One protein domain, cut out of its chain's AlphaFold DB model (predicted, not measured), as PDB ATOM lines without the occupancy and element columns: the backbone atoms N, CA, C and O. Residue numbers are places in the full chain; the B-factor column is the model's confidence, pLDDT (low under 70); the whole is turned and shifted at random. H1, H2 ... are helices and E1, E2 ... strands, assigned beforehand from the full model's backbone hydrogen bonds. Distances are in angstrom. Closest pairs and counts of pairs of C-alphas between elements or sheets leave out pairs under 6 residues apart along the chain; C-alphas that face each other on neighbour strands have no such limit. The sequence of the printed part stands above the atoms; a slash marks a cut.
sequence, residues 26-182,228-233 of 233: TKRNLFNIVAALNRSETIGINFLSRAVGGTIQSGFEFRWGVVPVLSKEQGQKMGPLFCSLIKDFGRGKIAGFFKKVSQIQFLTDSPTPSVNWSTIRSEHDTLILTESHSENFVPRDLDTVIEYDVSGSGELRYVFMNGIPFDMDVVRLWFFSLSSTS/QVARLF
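This is residues 26 to 182 and 228 to 233 of the 233 residues of the protein "Thioredoxin_14 domain-containing protein" of Jaapia argillacea MUCL 33604 (UniProt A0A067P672). A strongly twisted five-stranded sheet has H1 lying along its inner strands E1 and E2 and H6 standing up over E3 on the same face, and from H1 the helices continue away from the sheet, H3 packed on H1 and H4 on H3. H2 lies slantwise over E2 and E5, with short H5 packed on it, and a long link leads from H5 back to E3. The 163 printed residues include six named helices and five named strands, in the order E1 H1 E2 H2 H3 H4 H5 E3 E4 H6 E5, and the class is mixed, helices and strands. The mixed sheet runs E4 E3 E1 E2 E5, with E1 and E2 parallel and the other neighbours antiparallel. The whole is compact and rounded, with a radius of gyration of the C-alphas of 16.0 A and spans of 42 by 34 by 34 A.

E1, residues 31 to 37, begins at C-alpha 31 (93.820, 45.219, -6.735) and is 18.4 A long. H1, residues 42 to 57, is 21.5 A long, and E2, residues 62 to 68, is 18.8 A. H2, residues 73 to 88, is 23.4 A long, H3, residues 91 to 106, is 23.3 A, and H4, residues 117 to 131, is 20.8 A, ending at C-alpha 131 (111.644, 68.893, 8.828). H5 is residues 142 to 146, E3 residues 158 to 161 and E4 residues 164 to 167. H6, residues 168 to 179, is 16.4 A long. Beyond the cut, E5, residues 230 to 232, ends at C-alpha 232 (99.480, 56.593, -2.452).

E4 and E5 are the edge strands of the sheet. E1 and E2 stand at 21 degrees, with N 35 and O 65 2.8 A apart, within hydrogen-bond range. E3 and E1 have N 34 and O 160 at 2.8 A, the hairpin E3 and E4 has N 166 and O 159 at 2.8 A, and E2 and E5 have N 232 and O 64 at 2.9 A. E1, H1 and E2 form a strand-helix-strand unit, two parallel neighbour strands with a helix between, and its crossover is right-handed. H1 is on the sheet at a height of 10.3 A, and H6 is on the same face: two layers, helices on one face of a sheet. H6 only just stands up from the sheet, rising 42 degrees. H1 touches H6, closest at the C-alphas of Ala 51 and Phe 175, 6.3 A. H1 touches H3 at a steep tilt of 49 degrees, opposite ways, closest at the C-alphas of Ser 49 and Lys 99, 5.0 A. H3 and H4 form a helical hairpin, where residues 97 to 104 of H3 touch residues 119 to 124 of H4; the closest C-alphas, of Val 101 and Ile 120, are 6.7 A apart. H2 touches H5, closest at the C-alphas of Lys 77 and Ile 146, 4.8 A, and H2 and H4 are near each other. Every O i to N i+4 pair is within hydrogen-bond range in H4, H5 and H6; the counts are 10 of 12 in H1, 10 of 12 in H2 and 11 of 12 in H3.

The two C-alphas farthest apart, of Glu 135 and Ser 182, are 47.7 A apart. Residues 183 to 227 are not printed, and C-alphas 182 and 228 are 38.0 A apart across this cut. Of the links printed whole, H5 to E3 is long. The mean pLDDT of the printed part is 85.8, with values under 70 at residues 109 to 111, 149 to 154, 179 to 182 and 228 to 233.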
ATOM      1  N   THR A  26     100.528  37.660  -2.615       91.56
ATOM      2  CA  THR A  26     101.394  37.911  -3.758       91.56
ATOM      3  C   THR A  26     101.968  39.332  -3.802       91.56
ATOM      4  O   THR A  26     101.345  40.358  -3.577       91.56
ATOM      5  N   LYS A  27     103.215  39.460  -4.247       91.62
ATOM      6  CA  LYS A  27     103.804  40.786  -4.499       91.62
ATOM      7  C   LYS A  27     103.208  41.487  -5.739       91.62
ATOM      8  O   LYS A  27     103.566  42.629  -6.054       91.62
ATOM      9  N   ARG A  28     102.336  40.804  -6.488       91.44
ATOM     10  CA  ARG A  28     101.765  41.294  -7.747       91.44
ATOM     11  C   ARG A  28     100.684  42.347  -7.527       91.44
ATOM     12  O   ARG A  28     100.039  42.434  -6.495       91.44
ATOM     13  N   ASN A  29     100.502  43.185  -8.544       91.06
ATOM     14  CA  ASN A  29      99.484  44.226  -8.529       91.06
ATOM     15  C   ASN A  29      98.125  43.693  -8.987       91.06
ATOM     16  O   ASN A  29      97.827  43.772 -10.177       91.06
ATOM     17  N   LEU A  30      97.323  43.159  -8.072       91.06
ATOM     18  CA  LEU A  30      96.017  42.595  -8.429       91.06
ATOM     19  C   LEU A  30      94.855  43.563  -8.215       91.06
ATOM     20  O   LEU A  30      93.920  43.603  -9.014       91.06
ATOM     21  N   PHE A  31      94.925  44.367  -7.158       91.88
ATOM     22  CA  PHE A  31      93.820  45.219  -6.735       91.88
ATOM     23  C   PHE A  31      94.272  46.676  -6.708       91.88
ATOM     24  O   PHE A  31      95.009  47.108  -5.820       91.88
ATOM     25  N   ASN A  32      93.823  47.436  -7.706       94.75
ATOM     26  CA  ASN A  32      94.037  48.873  -7.796       94.75
ATOM     27  C   ASN A  32      92.762  49.582  -7.358       94.75
ATOM     28  O   ASN A  32      91.728  49.471  -8.015       94.75
ATOM     29  N   ILE A  33      92.850  50.328  -6.264       94.69
ATOM     30  CA  ILE A  33      91.735  51.072  -5.694       94.69
ATOM     31  C   ILE A  33      92.039  52.554  -5.843       94.69
ATOM     32  O   ILE A  33      92.992  53.053  -5.254       94.69
ATOM     33  N   VAL A  34      91.241  53.271  -6.625       95.06
ATOM     34  CA  VAL A  34      91.362  54.719  -6.811       95.06
ATOM     35  C   VAL A  34      90.170  55.395  -6.154       95.06
ATOM     36  O   VAL A  34      89.052  55.327  -6.653       95.06
ATOM     37  N   ALA A  35      90.403  56.064  -5.031       93.38
ATOM     38  CA  ALA A  35      89.375  56.820  -4.335       93.38
ATOM     39  C   ALA A  35      89.357  58.269  -4.844       93.38
ATOM     40  O   ALA A  35      90.330  59.009  -4.659       93.38
ATOM     41  N   ALA A  36      88.257  58.673  -5.483       92.44
ATOM     42  CA  ALA A  36      87.996  60.068  -5.818       92.44
ATOM     43  C   ALA A  36      87.312  60.723  -4.613       92.44
ATOM     44  O   ALA A  36      86.145  60.465  -4.332       92.44
ATOM     45  N   LEU A  37      88.070  61.520  -3.857       90.38
ATOM     46  CA  LEU A  37      87.641  62.045  -2.563       90.38
ATOM     47  C   LEU A  37      87.640  63.567  -2.562       90.38
ATOM     48  O   LEU A  37      88.647  64.205  -2.888       90.38
ATOM     49  N   ASN A  38      86.545  64.157  -2.091       88.12
ATOM     50  CA  ASN A  38      86.547  65.558  -1.703       88.12
ATOM     51  C   ASN A  38      87.256  65.701  -0.349       88.12
ATOM     52  O   ASN A  38      86.756  65.260   0.685       88.12
ATOM     53  N   ARG A  39      88.435  66.324  -0.345       82.12
ATOM     54  CA  ARG A  39      89.232  66.506   0.880       82.12
ATOM     55  C   ARG A  39      88.837  67.730   1.707       82.12
ATOM     56  O   ARG A  39      89.409  67.939   2.768       82.12
ATOM     57  N   SER A  40      87.868  68.517   1.244       85.62
ATOM     58  CA  SER A  40      87.232  69.568   2.057       85.62
ATOM     59  C   SER A  40      86.336  68.996   3.143       85.62
ATOM     60  O   SER A  40      85.922  69.724   4.041       85.62
ATOM     61  N   GLU A  41      85.949  67.731   2.983       88.69
ATOM     62  CA  GLU A  41      84.998  67.065   3.846       88.69
ATOM     63  C   GLU A  41      85.744  66.188   4.842       88.69
ATOM     64  O   GLU A  41      86.600  65.375   4.474       88.69
ATOM     65  N   THR A  42      85.360  66.308   6.111       89.25
ATOM     66  CA  THR A  42      85.871  65.485   7.215       89.25
ATOM     67  C   THR A  42      85.758  63.991   6.904       89.25
ATOM     68  O   THR A  42      86.650  63.208   7.225       89.25
ATOM     69  N   ILE A  43      84.697  63.586   6.197       88.19
ATOM     70  CA  ILE A  43      84.454  62.197   5.784       88.19
ATOM     71  C   ILE A  43      85.584  61.674   4.885       88.19
ATOM     72  O   ILE A  43      86.085  60.573   5.118       88.19
ATOM     73  N   GLY A  44      86.023  62.458   3.895       88.88
ATOM     74  CA  GLY A  44      87.089  62.062   2.971       88.88
ATOM     75  C   GLY A  44      88.442  61.912   3.671       88.88
ATOM     76  O   GLY A  44      89.160  60.936   3.443       88.88
ATOM     77  N   ILE A  45      88.766  62.836   4.581       91.12
ATOM     78  CA  ILE A  45      89.988  62.772   5.400       91.12
ATOM     79  C   ILE A  45      89.946  61.573   6.358       91.12
ATOM     80  O   ILE A  45      90.929  60.841   6.518       91.12
ATOM     81  N   ASN A  46      88.795  61.333   6.979       90.44
ATOM     82  CA  ASN A  46      88.597  60.215   7.887       90.44
ATOM     83  C   ASN A  46      88.731  58.863   7.167       90.44
ATOM     84  O   ASN A  46      89.431  57.975   7.650       90.44
ATOM     85  N   PHE A  47      88.133  58.725   5.981       90.31
ATOM     86  CA  PHE A  47      88.293  57.537   5.145       90.31
ATOM     87  C   PHE A  47      89.772  57.267   4.831       90.31
ATOM     88  O   PHE A  47      90.252  56.149   5.019       90.31
ATOM     89  N   LEU A  48      90.526  58.299   4.443       91.50
ATOM     90  CA  LEU A  48      91.952  58.160   4.152       91.50
ATOM     91  C   LEU A  48      92.771  57.753   5.388       91.50
ATOM     92  O   LEU A  48      93.616  56.864   5.322       91.50
ATOM     93  N   SER A  49      92.530  58.390   6.531       91.44
ATOM     94  CA  SER A  49      93.302  58.104   7.746       91.44
ATOM     95  C   SER A  49      92.978  56.736   8.356       91.44
ATOM     96  O   SER A  49      93.893  56.029   8.779       91.44
ATOM     97  N   ARG A  50      91.697  56.339   8.388       90.12
ATOM     98  CA  ARG A  50      91.247  55.104   9.049       90.12
ATOM     99  C   ARG A  50      91.182  53.915   8.109       90.12
ATOM    100  O   ARG A  50      91.804  52.904   8.409       90.12
ATOM    101  N   ALA A  51      90.451  54.017   6.997       89.62
ATOM    102  CA  ALA A  51      90.251  52.876   6.106       89.62
ATOM    103  C   ALA A  51      91.554  52.539   5.379       89.62
ATOM    104  O   ALA A  51      92.098  51.457   5.569       89.62
ATOM    105  N   VAL A  52      92.129  53.502   4.650       90.81
ATOM    106  CA  VAL A  52      93.380  53.272   3.905       90.81
ATOM    107  C   VAL A  52      94.536  52.981   4.867       90.81
ATOM    108  O   VAL A  52      95.271  52.011   4.679       90.81
ATOM    109  N   GLY A  53      94.665  53.770   5.940       89.88
ATOM    110  CA  GLY A  53      95.676  53.545   6.975       89.88
ATOM    111  C   GLY A  53      95.576  52.163   7.631       89.88
ATOM    112  O   GLY A  53      96.597  51.490   7.781       89.88
ATOM    113  N   GLY A  54      94.361  51.721   7.968       89.19
ATOM    114  CA  GLY A  54      94.085  50.406   8.544       89.19
ATOM    115  C   GLY A  54      94.402  49.273   7.576       89.19
ATOM    116  O   GLY A  54      95.192  48.398   7.908       89.19
ATOM    117  N   THR A  55      93.899  49.334   6.340       88.50
ATOM    118  CA  THR A  55      94.168  48.330   5.297       88.50
ATOM    119  C   THR A  55      95.664  48.134   5.045       88.50
ATOM    120  O   THR A  55      96.139  47.004   4.926       88.50
ATOM    121  N   ILE A  56      96.425  49.231   4.996       88.38
ATOM    122  CA  ILE A  56      97.877  49.172   4.802       88.38
ATOM    123  C   ILE A  56      98.561  48.524   6.009       88.38
ATOM    124  O   ILE A  56      99.499  47.742   5.834       88.38
ATOM    125  N   GLN A  57      98.129  48.846   7.233       88.75
ATOM    126  CA  GLN A  57      98.669  48.259   8.466       88.75
ATOM    127  C   GLN A  57      98.352  46.769   8.593       88.75
ATOM    128  O   GLN A  57      99.245  46.015   8.968       88.75
ATOM    129  N   SER A  58      97.153  46.345   8.188       87.19
ATOM    130  CA  SER A  58      96.751  44.934   8.139       87.19
ATOM    131  C   SER A  58      97.531  44.115   7.106       87.19
ATOM    132  O   SER A  58      97.449  42.893   7.107       87.19
ATOM    133  N   GLY A  59      98.303  44.768   6.233       87.00
ATOM    134  CA  GLY A  59      99.129  44.083   5.248       87.00
ATOM    135  C   GLY A  59      98.330  43.545   4.068       87.00
ATOM    136  O   GLY A  59      98.767  42.584   3.459       87.00
ATOM    137  N   PHE A  60      97.195  44.150   3.711       88.44
ATOM    138  CA  PHE A  60      96.525  43.813   2.454       88.44
ATOM    139  C   PHE A  60      97.305  44.349   1.246       88.44
ATOM    140  O   PHE A  60      98.032  45.347   1.331       88.44
ATOM    141  N   GLU A  61      97.128  43.691   0.101       86.31
ATOM    142  CA  GLU A  61      97.864  43.953  -1.148       86.31
ATOM    143  C   GLU A  61      97.195  45.012  -2.032       86.31
ATOM    144  O   GLU A  61      97.383  45.057  -3.248       86.31
ATOM    145  N   PHE A  62      96.367  45.865  -1.436       91.75
ATOM    146  CA  PHE A  62      95.627  46.870  -2.182       91.75
ATOM    147  C   PHE A  62      96.531  48.054  -2.505       91.75
ATOM    148  O   PHE A  62      97.141  48.661  -1.619       91.75
ATOM    149  N   ARG A  63      96.601  48.406  -3.790       91.94
ATOM    150  CA  ARG A  63      97.276  49.621  -4.239       91.94
ATOM    151  C   ARG A  63      96.298  50.771  -4.237       91.94
ATOM    152  O   ARG A  63      95.301  50.737  -4.953       91.94
ATOM    153  N   TRP A  64      96.618  51.799  -3.467       93.31
ATOM    154  CA  TRP A  64      95.743  52.941  -3.290       93.31
ATOM    155  C   TRP A  64      96.158  54.109  -4.193       93.31
ATOM    156  O   TRP A  64      97.292  54.574  -4.237       93.31
ATOM    157  N   GLY A  65      95.207  54.618  -4.952       93.56
ATOM    158  CA  GLY A  65      95.264  55.924  -5.581       93.56
ATOM    159  C   GLY A  65      94.288  56.829  -4.858       93.56
ATOM    160  O   GLY A  65      93.170  56.414  -4.558       93.56
ATOM    161  N   VAL A  66      94.685  58.067  -4.589       92.81
ATOM    162  CA  VAL A  66      93.732  59.085  -4.145       92.81
ATOM    163  C   VAL A  66      93.763  60.222  -5.135       92.81
ATOM    164  O   VAL A  66      94.813  60.802  -5.413       92.81
ATOM    165  N   VAL A  67      92.585  60.533  -5.656       91.50
ATOM    166  CA  VAL A  67      92.368  61.653  -6.557       91.50
ATOM    167  C   VAL A  67      91.570  62.699  -5.789       91.50
ATOM    168  O   VAL A  67      90.439  62.415  -5.387       91.50
ATOM    169  N   PRO A  68      92.132  63.893  -5.540       90.31
ATOM    170  CA  PRO A  68      91.337  64.977  -4.996       90.31
ATOM    171  C   PRO A  68      90.262  65.408  -5.973       90.31
ATOM    172  O   PRO A  68      90.541  65.696  -7.135       90.31
ATOM    173  N   VAL A  69      89.048  65.524  -5.458       89.00
ATOM    174  CA  VAL A  69      87.937  66.145  -6.164       89.00
ATOM    175  C   VAL A  69      87.853  67.606  -5.718       89.00
ATOM    176  O   VAL A  69      87.758  67.889  -4.523       89.00
ATOM    177  N   LEU A  70      87.930  68.533  -6.676       86.81
ATOM    178  CA  LEU A  70      88.075  69.979  -6.447       86.81
ATOM    179  C   LEU A  70      86.747  70.747  -6.587       86.81
ATOM    180  O   LEU A  70      86.730  71.873  -7.069       86.81
ATOM    181  N   SER A  71      85.620  70.148  -6.192       83.00
ATOM    182  CA  SER A  71      84.289  70.737  -6.429       83.00
ATOM    183  C   SER A  71      83.977  71.950  -5.550       83.00
ATOM    184  O   SER A  71      83.181  72.793  -5.945       83.00
ATOM    185  N   LYS A  72      84.543  72.010  -4.337       85.56
ATOM    186  CA  LYS A  72      84.303  73.077  -3.351       85.56
ATOM    187  C   LYS A  72      85.519  73.998  -3.278       85.56
ATOM    188  O   LYS A  72      86.638  73.520  -3.439       85.56
ATOM    189  N   GLU A  73      85.316  75.266  -2.922       87.44
ATOM    190  CA  GLU A  73      86.404  76.244  -2.735       87.44
ATOM    191  C   GLU A  73      87.473  75.718  -1.761       87.44
ATOM    192  O   GLU A  73      88.665  75.712  -2.046       87.44
ATOM    193  N   GLN A  74      87.055  75.148  -0.630       88.06
ATOM    194  CA  GLN A  74      87.978  74.519   0.321       88.06
ATOM    195  C   GLN A  74      88.739  73.324  -0.287       88.06
ATOM    196  O   GLN A  74      89.873  73.035   0.090       88.06
ATOM    197  N   GLY A  75      88.143  72.644  -1.261       86.50
ATOM    198  CA  GLY A  75      88.724  71.493  -1.946       86.50
ATOM    199  C   GLY A  75      89.800  71.929  -2.915       86.50
ATOM    200  O   GLY A  75      90.834  71.270  -2.997       86.50
ATOM    201  N   GLN A  76      89.593  73.077  -3.561       89.12
ATOM    202  CA  GLN A  76      90.601  73.747  -4.373       89.12
ATOM    203  C   GLN A  76      91.820  74.128  -3.536       89.12
ATOM    204  O   GLN A  76      92.922  73.865  -3.980       89.12
ATOM    205  N   LYS A  77      91.656  74.602  -2.294       91.06
ATOM    206  CA  LYS A  77      92.794  74.900  -1.397       91.06
ATOM    207  C   LYS A  77      93.506  73.624  -0.922       91.06
ATOM    208  O   LYS A  77      94.732  73.528  -0.893       91.06
ATOM    209  N   MET A  78      92.731  72.594  -0.580       91.19
ATOM    210  CA  MET A  78      93.251  71.321  -0.061       91.19
ATOM    211  C   MET A  78      93.909  70.464  -1.158       91.19
ATOM    212  O   MET A  78      94.746  69.602  -0.880       91.19
ATOM    213  N   GLY A  79      93.504  70.664  -2.413       90.88
ATOM    214  CA  GLY A  79      94.021  70.070  -3.647       90.88
ATOM    215  C   GLY A  79      95.554  70.133  -3.758       90.88
ATOM    216  O   GLY A  79      96.235  69.114  -3.574       90.88
ATOM    217  N   PRO A  80      96.093  71.331  -4.028       90.81
ATOM    218  CA  PRO A  80      97.516  71.625  -4.097       90.81
ATOM    219  C   PRO A  80      98.250  71.302  -2.804       90.81
ATOM    220  O   PRO A  80      99.302  70.673  -2.879       90.81
ATOM    221  N   LEU A  81      97.675  71.626  -1.634       92.50
ATOM    222  CA  LEU A  81      98.306  71.362  -0.336       92.50
ATOM    223  C   LEU A  81      98.758  69.906  -0.219       92.50
ATOM    224  O   LEU A  81      99.922  69.623   0.031       92.50
ATOM    225  N   PHE A  82      97.863  68.961  -0.478       92.75
ATOM    226  CA  PHE A  82      98.210  67.542  -0.449       92.75
ATOM    227  C   PHE A  82      99.280  67.151  -1.470       92.75
ATOM    228  O   PHE A  82     100.137  66.322  -1.177       92.75
ATOM    229  N   CYS A  83      99.204  67.692  -2.686       91.25
ATOM    230  CA  CYS A  83     100.168  67.381  -3.734       91.25
ATOM    231  C   CYS A  83     101.561  67.902  -3.364       91.25
ATOM    232  O   CYS A  83     102.538  67.187  -3.582       91.25
ATOM    233  N   SER A  84     101.647  69.094  -2.770       92.38
ATOM    234  CA  SER A  84     102.882  69.646  -2.208       92.38
ATOM    235  C   SER A  84     103.372  68.795  -1.046       92.38
ATOM    236  O   SER A  84     104.497  68.317  -1.088       92.38
ATOM    237  N   LEU A  85     102.494  68.450  -0.097       93.31
ATOM    238  CA  LEU A  85     102.850  67.588   1.025       93.31
ATOM    239  C   LEU A  85     103.475  66.260   0.558       93.31
ATOM    240  O   LEU A  85     104.491  65.834   1.105       93.31
ATOM    241  N   ILE A  86     102.903  65.619  -0.474       92.88
ATOM    242  CA  ILE A  86     103.428  64.368  -1.061       92.88
ATOM    243  C   ILE A  86     104.818  64.553  -1.642       92.88
ATOM    244  O   ILE A  86     105.656  63.667  -1.466       92.88
ATOM    245  N   LYS A  87     105.038  65.658  -2.352       91.69
ATOM    246  CA  LYS A  87     106.319  65.957  -2.990       91.69
ATOM    247  C   LYS A  87     107.394  66.280  -1.954       91.69
ATOM    248  O   LYS A  87     108.509  65.797  -2.105       91.69
ATOM    249  N   ASP A  88     107.033  67.023  -0.912       92.62
ATOM    250  CA  ASP A  88     107.996  67.624   0.009       92.62
ATOM    251  C   ASP A  88     108.298  66.708   1.214       92.62
ATOM    252  O   ASP A  88     109.458  66.457   1.524       92.62
ATOM    253  N   PHE A  89     107.279  66.124   1.859       93.25
ATOM    254  CA  PHE A  89     107.451  65.314   3.085       93.25
ATOM    255  C   PHE A  89     107.370  63.800   2.847       93.25
ATOM    256  O   PHE A  89     107.774  62.991   3.690       93.25
ATOM    257  N   GLY A  90     106.805  63.392   1.712       92.50
ATOM    258  CA  GLY A  90     106.579  61.993   1.376       92.50
ATOM    259  C   GLY A  90     105.379  61.352   2.087       92.50
ATOM    260  O   GLY A  90     104.766  61.868   3.019       92.50
ATOM    261  N   ARG A  91     105.022  60.151   1.626       90.12
ATOM    262  CA  ARG A  91     103.737  59.489   1.932       90.12
ATOM    263  C   ARG A  91     103.546  59.113   3.406       90.12
ATOM    264  O   ARG A  91     102.426  59.152   3.908       90.12
ATOM    265  N   GLY A  92     104.622  58.724   4.092       89.94
ATOM    266  CA  GLY A  92     104.554  58.242   5.477       89.94
ATOM    267  C   GLY A  92     104.157  59.338   6.467       89.94
ATOM    268  O   GLY A  92     103.254  59.137   7.277       89.94
ATOM    269  N   LYS A  93     104.782  60.518   6.356       93.50
ATOM    270  CA  LYS A  93     104.515  61.670   7.233       93.50
ATOM    271  C   LYS A  93     103.097  62.208   7.030       93.50
ATOM    272  O   LYS A  93     102.402  62.518   7.991       93.50
ATOM    273  N   ILE A  94     102.622  62.188   5.788       93.38
ATOM    274  CA  ILE A  94     101.278  62.637   5.403       93.38
ATOM    275  C   ILE A  94     100.176  61.765   5.987       93.38
ATOM    276  O   ILE A  94      99.145  62.275   6.416       93.38
ATOM    277  N   ALA A  95     100.382  60.449   6.029       91.19
ATOM    278  CA  ALA A  95      99.436  59.560   6.691       91.19
ATOM    279  C   ALA A  95      99.288  59.926   8.181       91.19
ATOM    280  O   ALA A  95      98.175  59.955   8.701       91.19
ATOM    281  N   GLY A  96     100.401  60.267   8.842       93.06
ATOM    282  CA  GLY A  96     100.407  60.773  10.217       93.06
ATOM    283  C   GLY A  96      99.694  62.118  10.358       93.06
ATOM    284  O   GLY A  96      98.864  62.275  11.248       93.06
ATOM    285  N   PHE A  97      99.950  63.051   9.442       94.69
ATOM    286  CA  PHE A  97      99.274  64.348   9.381       94.69
ATOM    287  C   PHE A  97      97.751  64.207   9.293       94.69
ATOM    288  O   PHE A  97      97.034  64.703  10.158       94.69
ATOM    289  N   PHE A  98      97.240  63.450   8.316       92.62
ATOM    290  CA  PHE A  98      95.793  63.259   8.172       92.62
ATOM    291  C   PHE A  98      95.170  62.494   9.335       92.62
ATOM    292  O   PHE A  98      94.004  62.723   9.645       92.62
ATOM    293  N   LYS A  99      95.930  61.616   9.999       92.69
ATOM    294  CA  LYS A  99      95.485  60.951  11.227       92.69
ATOM    295  C   LYS A  99      95.297  61.945  12.376       92.69
ATOM    296  O   LYS A  99      94.306  61.842  13.087       92.69
ATOM    297  N   LYS A 100      96.204  62.908  12.553       93.38
ATOM    298  CA  LYS A 100      96.056  63.949  13.585       93.38
ATOM    299  C   LYS A 100      94.901  64.897  13.269       93.38
ATOM    300  O   LYS A 100      94.052  65.136  14.122       93.38
ATOM    301  N   VAL A 101      94.819  65.358  12.018       92.12
ATOM    302  CA  VAL A 101      93.731  66.235  11.556       92.12
ATOM    303  C   VAL A 101      92.369  65.558  11.731       92.12
ATOM    304  O   VAL A 101      91.432  66.203  12.198       92.12
ATOM    305  N   SER A 102      92.248  64.260  11.420       90.38
ATOM    306  CA  SER A 102      90.984  63.542  11.608       90.38
ATOM    307  C   SER A 102      90.620  63.362  13.081       90.38
ATOM    308  O   SER A 102      89.450  63.496  13.421       90.38
ATOM    309  N   GLN A 103      91.589  63.112  13.968       88.94
ATOM    310  CA  GLN A 103      91.346  62.942  15.407       88.94
ATOM    311  C   GLN A 103      90.796  64.208  16.070       88.94
ATOM    312  O   GLN A 103      89.845  64.120  16.844       88.94
ATOM    313  N   ILE A 104      91.353  65.377  15.746       83.94
ATOM    314  CA  ILE A 104      90.938  66.655  16.351       83.94
ATOM    315  C   ILE A 104      89.488  66.991  15.978       83.94
ATOM    316  O   ILE A 104      88.723  67.471  16.810       83.94
ATOM    317  N   GLN A 105      89.081  66.670  14.747       78.56
ATOM    318  CA  GLN A 105      87.726  66.934  14.259       78.56
ATOM    319  C   GLN A 105      86.646  66.099  14.967       78.56
ATOM    320  O   GLN A 105      85.503  66.532  15.017       78.56
ATOM    321  N   PHE A 106      86.986  64.942  15.547       73.50
ATOM    322  CA  PHE A 106      86.025  64.125  16.305       73.50
ATOM    323  C   PHE A 106      85.777  64.617  17.732       73.50
ATOM    324  O   PHE A 106      84.764  64.252  18.316       73.50
ATOM    325  N   LEU A 107      86.690  65.407  18.303       75.25
ATOM    326  CA  LEU A 107      86.567  65.899  19.680       75.25
ATOM    327  C   LEU A 107      85.625  67.102  19.805       75.25
ATOM    328  O   LEU A 107      85.286  67.497  20.913       75.25
ATOM    329  N   THR A 108      85.233  67.709  18.684       72.94
ATOM    330  CA  THR A 108      84.312  68.847  18.680       72.94
ATOM    331  C   THR A 108      82.891  68.312  18.499       72.94
ATOM    332  O   THR A 108      82.592  67.720  17.466       72.94
ATOM    333  N   ASP A 109      82.017  68.515  19.490       59.91
ATOM    334  CA  ASP A 109      80.650  67.951  19.552       59.91
ATOM    335  C   ASP A 109      79.726  68.350  18.383       59.91
ATOM    336  O   ASP A 109      78.638  67.794  18.220       59.91
ATOM    337  N   SER A 110      80.143  69.292  17.533       64.44
ATOM    338  CA  SER A 110      79.463  69.625  16.286       64.44
ATOM    339  C   SER A 110      80.197  68.987  15.096       64.44
ATOM    340  O   SER A 110      81.274  69.452  14.713       64.44
ATOM    341  N   PRO A 111      79.637  67.941  14.452       66.19
ATOM    342  CA  PRO A 111      80.206  67.380  13.234       66.19
ATOM    343  C   PRO A 111      80.002  68.375  12.090       66.19
ATOM    344  O   PRO A 111      79.065  68.273  11.296       66.19
ATOM    345  N   THR A 112      80.869  69.380  12.003       75.00
ATOM    346  CA  THR A 112      80.872  70.271  10.855       75.00
ATOM    347  C   THR A 112      81.344  69.471   9.642       75.00
ATOM    348  O   THR A 112      82.401  68.835   9.688       75.00
ATOM    349  N   PRO A 113      80.607  69.503   8.517       80.69
ATOM    350  CA  PRO A 113      81.020  68.802   7.301       80.69
ATOM    351  C   PRO A 113      82.270  69.429   6.669       80.69
ATOM    352  O   PRO A 113      82.849  68.851   5.753       80.69
ATOM    353  N   SER A 114      82.658  70.616   7.138       88.00
ATOM    354  CA  SER A 114      83.791  71.399   6.669       88.00
ATOM    355  C   SER A 114      85.013  71.200   7.561       88.00
ATOM    356  O   SER A 114      84.916  71.043   8.778       88.00
ATOM    357  N   VAL A 115      86.172  71.225   6.918       88.75
ATOM    358  CA  VAL A 115      87.482  71.060   7.531       88.75
ATOM    359  C   VAL A 115      87.961  72.356   8.202       88.75
ATOM    360  O   VAL A 115      87.933  73.430   7.601       88.75
ATOM    361  N   ASN A 116      88.463  72.249   9.438       91.56
ATOM    362  CA  ASN A 116      89.047  73.377  10.171       91.56
ATOM    363  C   ASN A 116      90.472  73.702   9.678       91.56
ATOM    364  O   ASN A 116      91.426  72.963   9.930       91.56
ATOM    365  N   TRP A 117      90.619  74.843   9.001       91.12
ATOM    366  CA  TRP A 117      91.889  75.314   8.440       91.12
ATOM    367  C   TRP A 117      92.911  75.765   9.481       91.12
ATOM    368  O   TRP A 117      94.107  75.669   9.220       91.12
ATOM    369  N   SER A 118      92.465  76.226  10.653       93.31
ATOM    370  CA  SER A 118      93.388  76.618  11.728       93.31
ATOM    371  C   SER A 118      94.188  75.412  12.227       93.31
ATOM    372  O   SER A 118      95.407  75.488  12.340       93.31
ATOM    373  N   THR A 119      93.522  74.264  12.390       93.38
ATOM    374  CA  THR A 119      94.149  72.987  12.755       93.38
ATOM    375  C   THR A 119      95.117  72.490  11.684       93.38
ATOM    376  O   THR A 119      96.175  71.951  11.989       93.38
ATOM    377  N   ILE A 120      94.770  72.668  10.408       94.62
ATOM    378  CA  ILE A 120      95.658  72.289   9.302       94.62
ATOM    379  C   ILE A 120      96.920  73.133   9.301       94.62
ATOM    380  O   ILE A 120      97.997  72.567   9.144       94.62
ATOM    381  N   ARG A 121      96.790  74.452   9.489       95.38
ATOM    382  CA  ARG A 121      97.933  75.366   9.599       95.38
ATOM    383  C   ARG A 121      98.831  74.958  10.762       95.38
ATOM    384  O   ARG A 121      99.999  74.680  10.533       95.38
ATOM    385  N   SER A 122      98.275  74.765  11.959       95.75
ATOM    386  CA  SER A 122      99.075  74.374  13.128       95.75
ATOM    387  C   SER A 122      99.799  73.033  12.948       95.75
ATOM    388  O   SER A 122     100.964  72.890  13.326       95.75
ATOM    389  N   GLU A 123      99.142  72.031  12.355       95.81
ATOM    390  CA  GLU A 123      99.772  70.731  12.087       95.81
ATOM    391  C   GLU A 123     100.798  70.802  10.948       95.81
ATOM    392  O   GLU A 123     101.809  70.102  10.981       95.81
ATOM    393  N   HIS A 124     100.565  71.652   9.948       95.69
ATOM    394  CA  HIS A 124     101.514  71.910   8.870       95.69
ATOM    395  C   HIS A 124     102.776  72.597   9.395       95.69
ATOM    396  O   HIS A 124     103.880  72.146   9.102       95.69
ATOM    397  N   ASP A 125     102.623  73.609  10.245       95.75
ATOM    398  CA  ASP A 125     103.743  74.298  10.886       95.75
ATOM    399  C   ASP A 125     104.540  73.324  11.759       95.75
ATOM    400  O   ASP A 125     105.768  73.299  11.721       95.75
ATOM    401  N   THR A 126     103.852  72.418  12.459       95.88
ATOM    402  CA  THR A 126     104.496  71.336  13.220       95.88
ATOM    403  C   THR A 126     105.320  70.404  12.319       95.88
ATOM    404  O   THR A 126     106.419  69.987  12.697       95.88
ATOM    405  N   LEU A 127     104.831  70.076  11.116       94.94
ATOM    406  CA  LEU A 127     105.591  69.292  10.136       94.94
ATOM    407  C   LEU A 127     106.809  70.052   9.608       94.94
ATOM    408  O   LEU A 127     107.884  69.463   9.521       94.94
ATOM    409  N   ILE A 128     106.656  71.340   9.287       95.31
ATOM    410  CA  ILE A 128     107.757  72.209   8.850       95.31
ATOM    411  C   ILE A 128     108.842  72.270   9.922       95.31
ATOM    412  O   ILE A 128     110.013  72.061   9.617       95.31
ATOM    413  N   LEU A 129     108.461  72.501  11.181       95.31
ATOM    414  CA  LEU A 129     109.395  72.543  12.308       95.31
ATOM    415  C   LEU A 129     110.147  71.219  12.453       95.31
ATOM    416  O   LEU A 129     111.363  71.217  12.627       95.31
ATOM    417  N   THR A 130     109.448  70.094  12.301       94.75
ATOM    418  CA  THR A 130     110.070  68.763  12.351       94.75
ATOM    419  C   THR A 130     111.076  68.559  11.211       94.75
ATOM    420  O   THR A 130     112.126  67.957  11.427       94.75
ATOM    421  N   GLU A 131     110.780  69.060  10.007       93.88
ATOM    422  CA  GLU A 131     111.644  68.893   8.828       93.88
ATOM    423  C   GLU A 131     112.780  69.908   8.743       93.88
ATOM    424  O   GLU A 131     113.764  69.654   8.052       93.88
ATOM    425  N   SER A 132     112.685  71.027   9.464       92.00
ATOM    426  CA  SER A 132     113.684  72.104   9.450       92.00
ATOM    427  C   SER A 132     115.106  71.652   9.819       92.00
ATOM    428  O   SER A 132     116.076  72.329   9.495       92.00
ATOM    429  N   HIS A 133     115.247  70.477  10.437       90.88
ATOM    430  CA  HIS A 133     116.530  69.840  10.728       90.88
ATOM    431  C   HIS A 133     117.219  69.196   9.508       90.88
ATOM    432  O   HIS A 133     118.355  68.741   9.626       90.88
ATOM    433  N   SER A 134     116.555  69.116   8.352       90.56
ATOM    434  CA  SER A 134     117.100  68.551   7.115       90.56
ATOM    435  C   SER A 134     117.757  69.636   6.257       90.56
ATOM    436  O   SER A 134     117.104  70.601   5.869       90.56
ATOM    437  N   GLU A 135     119.030  69.453   5.892       88.81
ATOM    438  CA  GLU A 135     119.841  70.440   5.149       88.81
ATOM    439  C   GLU A 135     119.273  70.831   3.770       88.81
ATOM    440  O   GLU A 135     119.616  71.880   3.236       88.81
ATOM    441  N   ASN A 136     118.390  70.011   3.188       88.69
ATOM    442  CA  ASN A 136     117.825  70.233   1.850       88.69
ATOM    443  C   ASN A 136     116.376  70.742   1.866       88.69
ATOM    444  O   ASN A 136     115.728  70.798   0.817       88.69
ATOM    445  N   PHE A 137     115.826  71.051   3.040       90.00
ATOM    446  CA  PHE A 137     114.430  71.449   3.147       90.00
ATOM    447  C   PHE A 137     114.252  72.939   2.828       90.00
ATOM    448  O   PHE A 137     114.809  73.800   3.502       90.00
ATOM    449  N   VAL A 138     113.443  73.242   1.808       90.25
ATOM    450  CA  VAL A 138     112.997  74.607   1.497       90.25
ATOM    451  C   VAL A 138     111.573  74.763   2.031       90.25
ATOM    452  O   VAL A 138     110.653  74.182   1.443       90.25
ATOM    453  N   PRO A 139     111.361  75.526   3.120       89.38
ATOM    454  CA  PRO A 139     110.025  75.777   3.638       89.38
ATOM    455  C   PRO A 139     109.173  76.458   2.569       89.38
ATOM    456  O   PRO A 139     109.557  77.491   2.020       89.38
ATOM    457  N   ARG A 140     108.012  75.878   2.267       90.69
ATOM    458  CA  ARG A 140     106.983  76.539   1.465       90.69
ATOM    459  C   ARG A 140     105.897  77.024   2.391       90.69
ATOM    460  O   ARG A 140     105.389  76.258   3.209       90.69
ATOM    461  N   ASP A 141     105.549  78.288   2.232       91.12
ATOM    462  CA  ASP A 141     104.419  78.848   2.943       91.12
ATOM    463  C   ASP A 141     103.111  78.260   2.397       91.12
ATOM    464  O   ASP A 141     102.954  78.063   1.186       91.12
ATOM    465  N   LEU A 142     102.175  77.965   3.297       89.38
ATOM    466  CA  LEU A 142     100.912  77.311   2.967       89.38
ATOM    467  C   LEU A 142     100.100  78.158   1.980       89.38
ATOM    468  O   LEU A 142      99.501  77.618   1.049       89.38
ATOM    469  N   ASP A 143     100.105  79.477   2.165       90.62
ATOM    470  CA  ASP A 143      99.297  80.397   1.366       90.62
ATOM    471  C   ASP A 143      99.764  80.447  -0.096       90.62
ATOM    472  O   ASP A 143      98.935  80.418  -1.005       90.62
ATOM    473  N   THR A 144     101.076  80.346  -0.338       89.38
ATOM    474  CA  THR A 144     101.637  80.265  -1.703       89.38
ATOM    475  C   THR A 144     101.217  79.000  -2.455       89.38
ATOM    476  O   THR A 144     101.098  78.998  -3.679       89.38
ATOM    477  N   VAL A 145     100.969  77.900  -1.737       86.31
ATOM    478  CA  VAL A 145     100.529  76.633  -2.342       86.31
ATOM    479  C   VAL A 145      99.040  76.683  -2.693       86.31
ATOM    480  O   VAL A 145      98.612  76.046  -3.656       86.31
ATOM    481  N   ILE A 146      98.258  77.423  -1.910       85.56
ATOM    482  CA  ILE A 146      96.801  77.497  -2.018       85.56
ATOM    483  C   ILE A 146      96.343  78.338  -3.219       85.56
ATOM    484  O   ILE A 146      95.267  78.077  -3.751       85.56
ATOM    485  N   GLU A 147      97.147  79.300  -3.671       83.88
ATOM    486  CA  GLU A 147      96.775  80.246  -4.736       83.88
ATOM    487  C   GLU A 147      96.579  79.598  -6.128       83.88
ATOM    488  O   GLU A 147      96.074  80.228  -7.053       83.88
ATOM    489  N   TYR A 148      96.908  78.313  -6.299       72.44
ATOM    490  CA  TYR A 148      96.670  77.602  -7.555       72.44
ATOM    491  C   TYR A 148      95.173  77.361  -7.824       72.44
ATOM    492  O   TYR A 148      94.579  76.412  -7.308       72.44
ATOM    493  N   ASP A 149      94.590  78.169  -8.712       64.75
ATOM    494  CA  ASP A 149      93.227  77.973  -9.210       64.75
ATOM    495  C   ASP A 149      93.174  76.805 -10.209       64.75
ATOM    496  O   ASP A 149      93.676  76.866 -11.335       64.75
ATOM    497  N   VAL A 150      92.568  75.700  -9.777       66.56
ATOM    498  CA  VAL A 150      92.245  74.564 -10.641       66.56
ATOM    499  C   VAL A 150      90.730  74.419 -10.662       66.56
ATOM    500  O   VAL A 150      90.117  73.765  -9.813       66.56
ATOM    501  N   SER A 151      90.116  75.037 -11.666       62.41
ATOM    502  CA  SER A 151      88.679  74.960 -11.914       62.41
ATOM    503  C   SER A 151      88.276  73.566 -12.416       62.41
ATOM    504  O   SER A 151      88.356  73.255 -13.604       62.41
ATOM    505  N   GLY A 152      87.831  72.705 -11.495       63.09
ATOM    506  CA  GLY A 152      87.274  71.383 -11.785       63.09
ATOM    507  C   GLY A 152      85.918  71.187 -11.109       63.09
ATOM    508  O   GLY A 152      85.850  70.821  -9.940       63.09
ATOM    509  N   SER A 153      84.823  71.399 -11.843       57.91
ATOM    510  CA  SER A 153      83.461  71.219 -11.328       57.91
ATOM    511  C   SER A 153      83.013  69.759 -11.472       57.91
ATOM    512  O   SER A 153      82.640  69.327 -12.565       57.91
ATOM    513  N   GLY A 154      83.029  68.988 -10.391       69.19
ATOM    514  CA  GLY A 154      82.402  67.666 -10.375       69.19
ATOM    515  C   GLY A 154      82.241  67.156  -8.957       69.19
ATOM    516  O   GLY A 154      83.218  67.098  -8.221       69.19
ATOM    517  N   GLU A 155      81.023  66.814  -8.554       73.38
ATOM    518  CA  GLU A 155      80.747  66.138  -7.289       73.38
ATOM    519  C   GLU A 155      80.893  64.634  -7.522       73.38
ATOM    520  O   GLU A 155      79.991  63.973  -8.023       73.38
ATOM    521  N   LEU A 156      82.083  64.097  -7.255       73.38
ATOM    522  CA  LEU A 156      82.346  62.666  -7.378       73.38
ATOM    523  C   LEU A 156      82.618  62.095  -5.989       73.38
ATOM    524  O   LEU A 156      83.544  62.527  -5.305       73.38
ATOM    525  N   ARG A 157      81.803  61.114  -5.597       82.12
ATOM    526  CA  ARG A 157      81.952  60.305  -4.378       82.12
ATOM    527  C   ARG A 157      82.046  58.830  -4.748       82.12
ATOM    528  O   ARG A 157      81.300  57.994  -4.252       82.12
ATOM    529  N   TYR A 158      82.944  58.530  -5.677       90.56
ATOM    530  CA  TYR A 158      83.123  57.178  -6.189       90.56
ATOM    531  C   TYR A 158      84.512  56.660  -5.854       90.56
ATOM    532  O   TYR A 158      85.516  57.376  -5.923       90.56
ATOM    533  N   VAL A 159      84.565  55.379  -5.521       90.50
ATOM    534  CA  VAL A 159      85.808  54.626  -5.427       90.50
ATOM    535  C   VAL A 159      85.832  53.655  -6.592       90.50
ATOM    536  O   VAL A 159      84.896  52.894  -6.790       90.50
ATOM    537  N   PHE A 160      86.903  53.677  -7.371       93.88
ATOM    538  CA  PHE A 160      87.089  52.756  -8.478       93.88
ATOM    539  C   PHE A 160      87.941  51.585  -8.006       93.88
ATOM    540  O   PHE A 160      89.079  51.800  -7.594       93.88
ATOM    541  N   MET A 161      87.435  50.357  -8.085       93.50
ATOM    542  CA  MET A 161      88.245  49.153  -7.870       93.50
ATOM    543  C   MET A 161      88.436  48.454  -9.207       93.50
ATOM    544  O   MET A 161      87.465  48.060  -9.846       93.50
ATOM    545  N   ASN A 162      89.685  48.359  -9.667       93.31
ATOM    546  CA  ASN A 162      90.035  47.804 -10.978       93.31
ATOM    547  C   ASN A 162      89.204  48.400 -12.139       93.31
ATOM    548  O   ASN A 162      88.877  47.715 -13.100       93.31
ATOM    549  N   GLY A 163      88.870  49.693 -12.046       92.12
ATOM    550  CA  GLY A 163      88.088  50.423 -13.052       92.12
ATOM    551  C   GLY A 163      86.569  50.391 -12.848       92.12
ATOM    552  O   GLY A 163      85.872  51.177 -13.482       92.12
ATOM    553  N   ILE A 164      86.055  49.564 -11.936       92.69
ATOM    554  CA  ILE A 164      84.623  49.489 -11.626       92.69
ATOM    555  C   ILE A 164      84.287  50.550 -10.568       92.69
ATOM    556  O   ILE A 164      84.932  50.556  -9.517       92.69
ATOM    557  N   PRO A 165      83.330  51.463 -10.817       93.62
ATOM    558  CA  PRO A 165      82.923  52.463  -9.842       93.62
ATOM    559  C   PRO A 165      82.039  51.846  -8.758       93.62
ATOM    560  O   PRO A 165      81.092  51.116  -9.042       93.62
ATOM    561  N   PHE A 166      82.310  52.216  -7.515       91.38
ATOM    562  CA  PHE A 166      81.513  51.873  -6.350       91.38
ATOM    563  C   PHE A 166      81.135  53.136  -5.593       91.38
ATOM    564  O   PHE A 166      81.913  54.095  -5.529       91.38
ATOM    565  N   ASP A 167      79.947  53.109  -4.997       91.31
ATOM    566  CA  ASP A 167      79.528  54.135  -4.054       91.31
ATOM    567  C   ASP A 167      80.423  54.095  -2.807       91.31
ATOM    568  O   ASP A 167      80.755  53.024  -2.281       91.31
ATOM    569  N   MET A 168      80.839  55.271  -2.346       87.50
ATOM    570  CA  MET A 168      81.713  55.413  -1.191       87.50
ATOM    571  C   MET A 168      81.132  54.782   0.082       87.50
ATOM    572  O   MET A 168      81.900  54.234   0.876       87.50
ATOM    573  N   ASP A 169      79.813  54.812   0.272       87.12
ATOM    574  CA  ASP A 169      79.171  54.252   1.464       87.12
ATOM    575  C   ASP A 169      79.244  52.721   1.477       87.12
ATOM    576  O   ASP A 169      79.595  52.121   2.498       87.12
ATOM    577  N   VAL A 170      79.036  52.089   0.318       87.19
ATOM    578  CA  VAL A 170      79.190  50.635   0.146       87.19
ATOM    579  C   VAL A 170      80.628  50.218   0.445       87.19
ATOM    580  O   VAL A 170      80.876  49.292   1.218       87.19
ATOM    581  N   VAL A 171      81.595  50.951  -0.110       86.75
ATOM    582  CA  VAL A 171      83.018  50.669   0.096       86.75
ATOM    583  C   VAL A 171      83.425  50.862   1.554       86.75
ATOM    584  O   VAL A 171      84.184  50.062   2.100       86.75
ATOM    585  N   ARG A 172      82.906  51.894   2.221       84.25
ATOM    586  CA  ARG A 172      83.178  52.148   3.638       84.25
ATOM    587  C   ARG A 172      82.689  51.004   4.524       84.25
ATOM    588  O   ARG A 172      83.431  50.592   5.415       84.25
ATOM    589  N   LEU A 173      81.478  50.499   4.284       84.94
ATOM    590  CA  LEU A 173      80.930  49.354   5.017       84.94
ATOM    591  C   LEU A 173      81.788  48.102   4.810       84.94
ATOM    592  O   LEU A 173      82.144  47.433   5.781       84.94
ATOM    593  N   TRP A 174      82.202  47.845   3.568       84.75
ATOM    594  CA  TRP A 174      83.076  46.721   3.236       84.75
ATOM    595  C   TRP A 174      84.428  46.784   3.964       84.75
ATOM    596  O   TRP A 174      84.852  45.811   4.585       84.75
ATOM    597  N   PHE A 175      85.086  47.947   3.982       82.50
ATOM    598  CA  PHE A 175      86.350  48.109   4.712       82.50
ATOM    599  C   PHE A 175      86.195  48.009   6.227       82.50
ATOM    600  O   PHE A 175      87.084  47.493   6.906       82.50
ATOM    601  N   PHE A 176      85.079  48.496   6.766       78.88
ATOM    602  CA  PHE A 176      84.793  48.359   8.188       78.88
ATOM    603  C   PHE A 176      84.641  46.882   8.577       78.88
ATOM    604  O   PHE A 176      85.211  46.451   9.584       78.88
ATOM    605  N   SER A 177      83.973  46.102   7.721       78.19
ATOM    606  CA  SER A 177      83.857  44.648   7.847       78.19
ATOM    607  C   SER A 177      85.228  43.958   7.817       78.19
ATOM    608  O   SER A 177      85.565  43.238   8.752       78.19
ATOM    609  N   LEU A 178      86.085  44.280   6.838       72.25
ATOM    610  CA  LEU A 178      87.455  43.739   6.748       72.25
ATOM    611  C   LEU A 178      88.321  44.029   7.982       72.25
ATOM    612  O   LEU A 178      89.207  43.246   8.316       72.25
ATOM    613  N   SER A 179      88.107  45.172   8.640       64.56
ATOM    614  CA  SER A 179      88.856  45.547   9.845       64.56
ATOM    615  C   SER A 179      88.357  44.863  11.124       64.56
ATOM    616  O   SER A 179      89.099  44.795  12.103       64.56
ATOM    617  N   SER A 180      87.127  44.341  11.121       62.59
ATOM    618  CA  SER A 180      86.545  43.602  12.243       62.59
ATOM    619  C   SER A 180      86.878  42.120  12.077       62.59
ATOM    620  O   SER A 180      86.170  41.366  11.419       62.59
ATOM    621  N   THR A 181      88.006  41.713  12.654       52.62
ATOM    622  CA  THR A 181      88.717  40.434  12.462       52.62
ATOM    623  C   THR A 181      87.978  39.144  12.853       52.62
ATOM    624  O   THR A 181      88.642  38.132  13.054       52.62
ATOM    625  N   SER A 182      86.652  39.110  12.993       44.34
ATOM    626  CA  SER A 182      85.986  37.955  13.612       44.34
ATOM    627  C   SER A 182      85.001  37.147  12.768       44.34
ATOM    628  O   SER A 182      84.847  35.984  13.124       44.34
ATOM    629  N   GLN A 228      96.202  64.738 -12.073       50.31
ATOM    630  CA  GLN A 228      97.406  64.108 -11.547       50.31
ATOM    631  C   GLN A 228      96.977  63.078 -10.499       50.31
ATOM    632  O   GLN A 228      96.701  63.416  -9.350       50.31
ATOM    633  N   VAL A 229      96.869  61.814 -10.914       56.59
ATOM    634  CA  VAL A 229      96.584  60.701 -10.010       56.59
ATOM    635  C   VAL A 229      97.804  60.520  -9.117       56.59
ATOM    636  O   VAL A 229      98.828  59.969  -9.528       56.59
ATOM    637  N   ALA A 230      97.704  61.001  -7.881       61.81
ATOM    638  CA  ALA A 230      98.714  60.752  -6.873       61.81
ATOM    639  C   ALA A 230      98.600  59.287  -6.426       61.81
ATOM    640  O   ALA A 230      97.629  58.881  -5.783       61.81
ATOM    641  N   ARG A 231      99.604  58.474  -6.774       55.25
ATOM    642  CA  ARG A 231      99.738  57.127  -6.207       55.25
ATOM    643  C   ARG A 231     100.090  57.254  -4.730       55.25
ATOM    644  O   ARG A 231     101.136  57.819  -4.391       55.25
ATOM    645  N   LEU A 232      99.231  56.721  -3.874       54.84
ATOM    646  CA  LEU A 232      99.480  56.593  -2.452       54.84
ATOM    647  C   LEU A 232      99.892  55.148  -2.161       54.84
ATOM    648  O   LEU A 232      99.102  54.224  -2.286       54.84
ATOM    649  N   PHE A 233     101.122  55.006  -1.676       50.72
ATOM    650  CA  PHE A 233     101.766  53.755  -1.254       50.72
ATOM    651  C   PHE A 233     102.292  52.877  -2.398       50.72
ATOM    652  O   PHE A 233     101.595  52.629  -3.402       50.72
TER     653      PHE A 233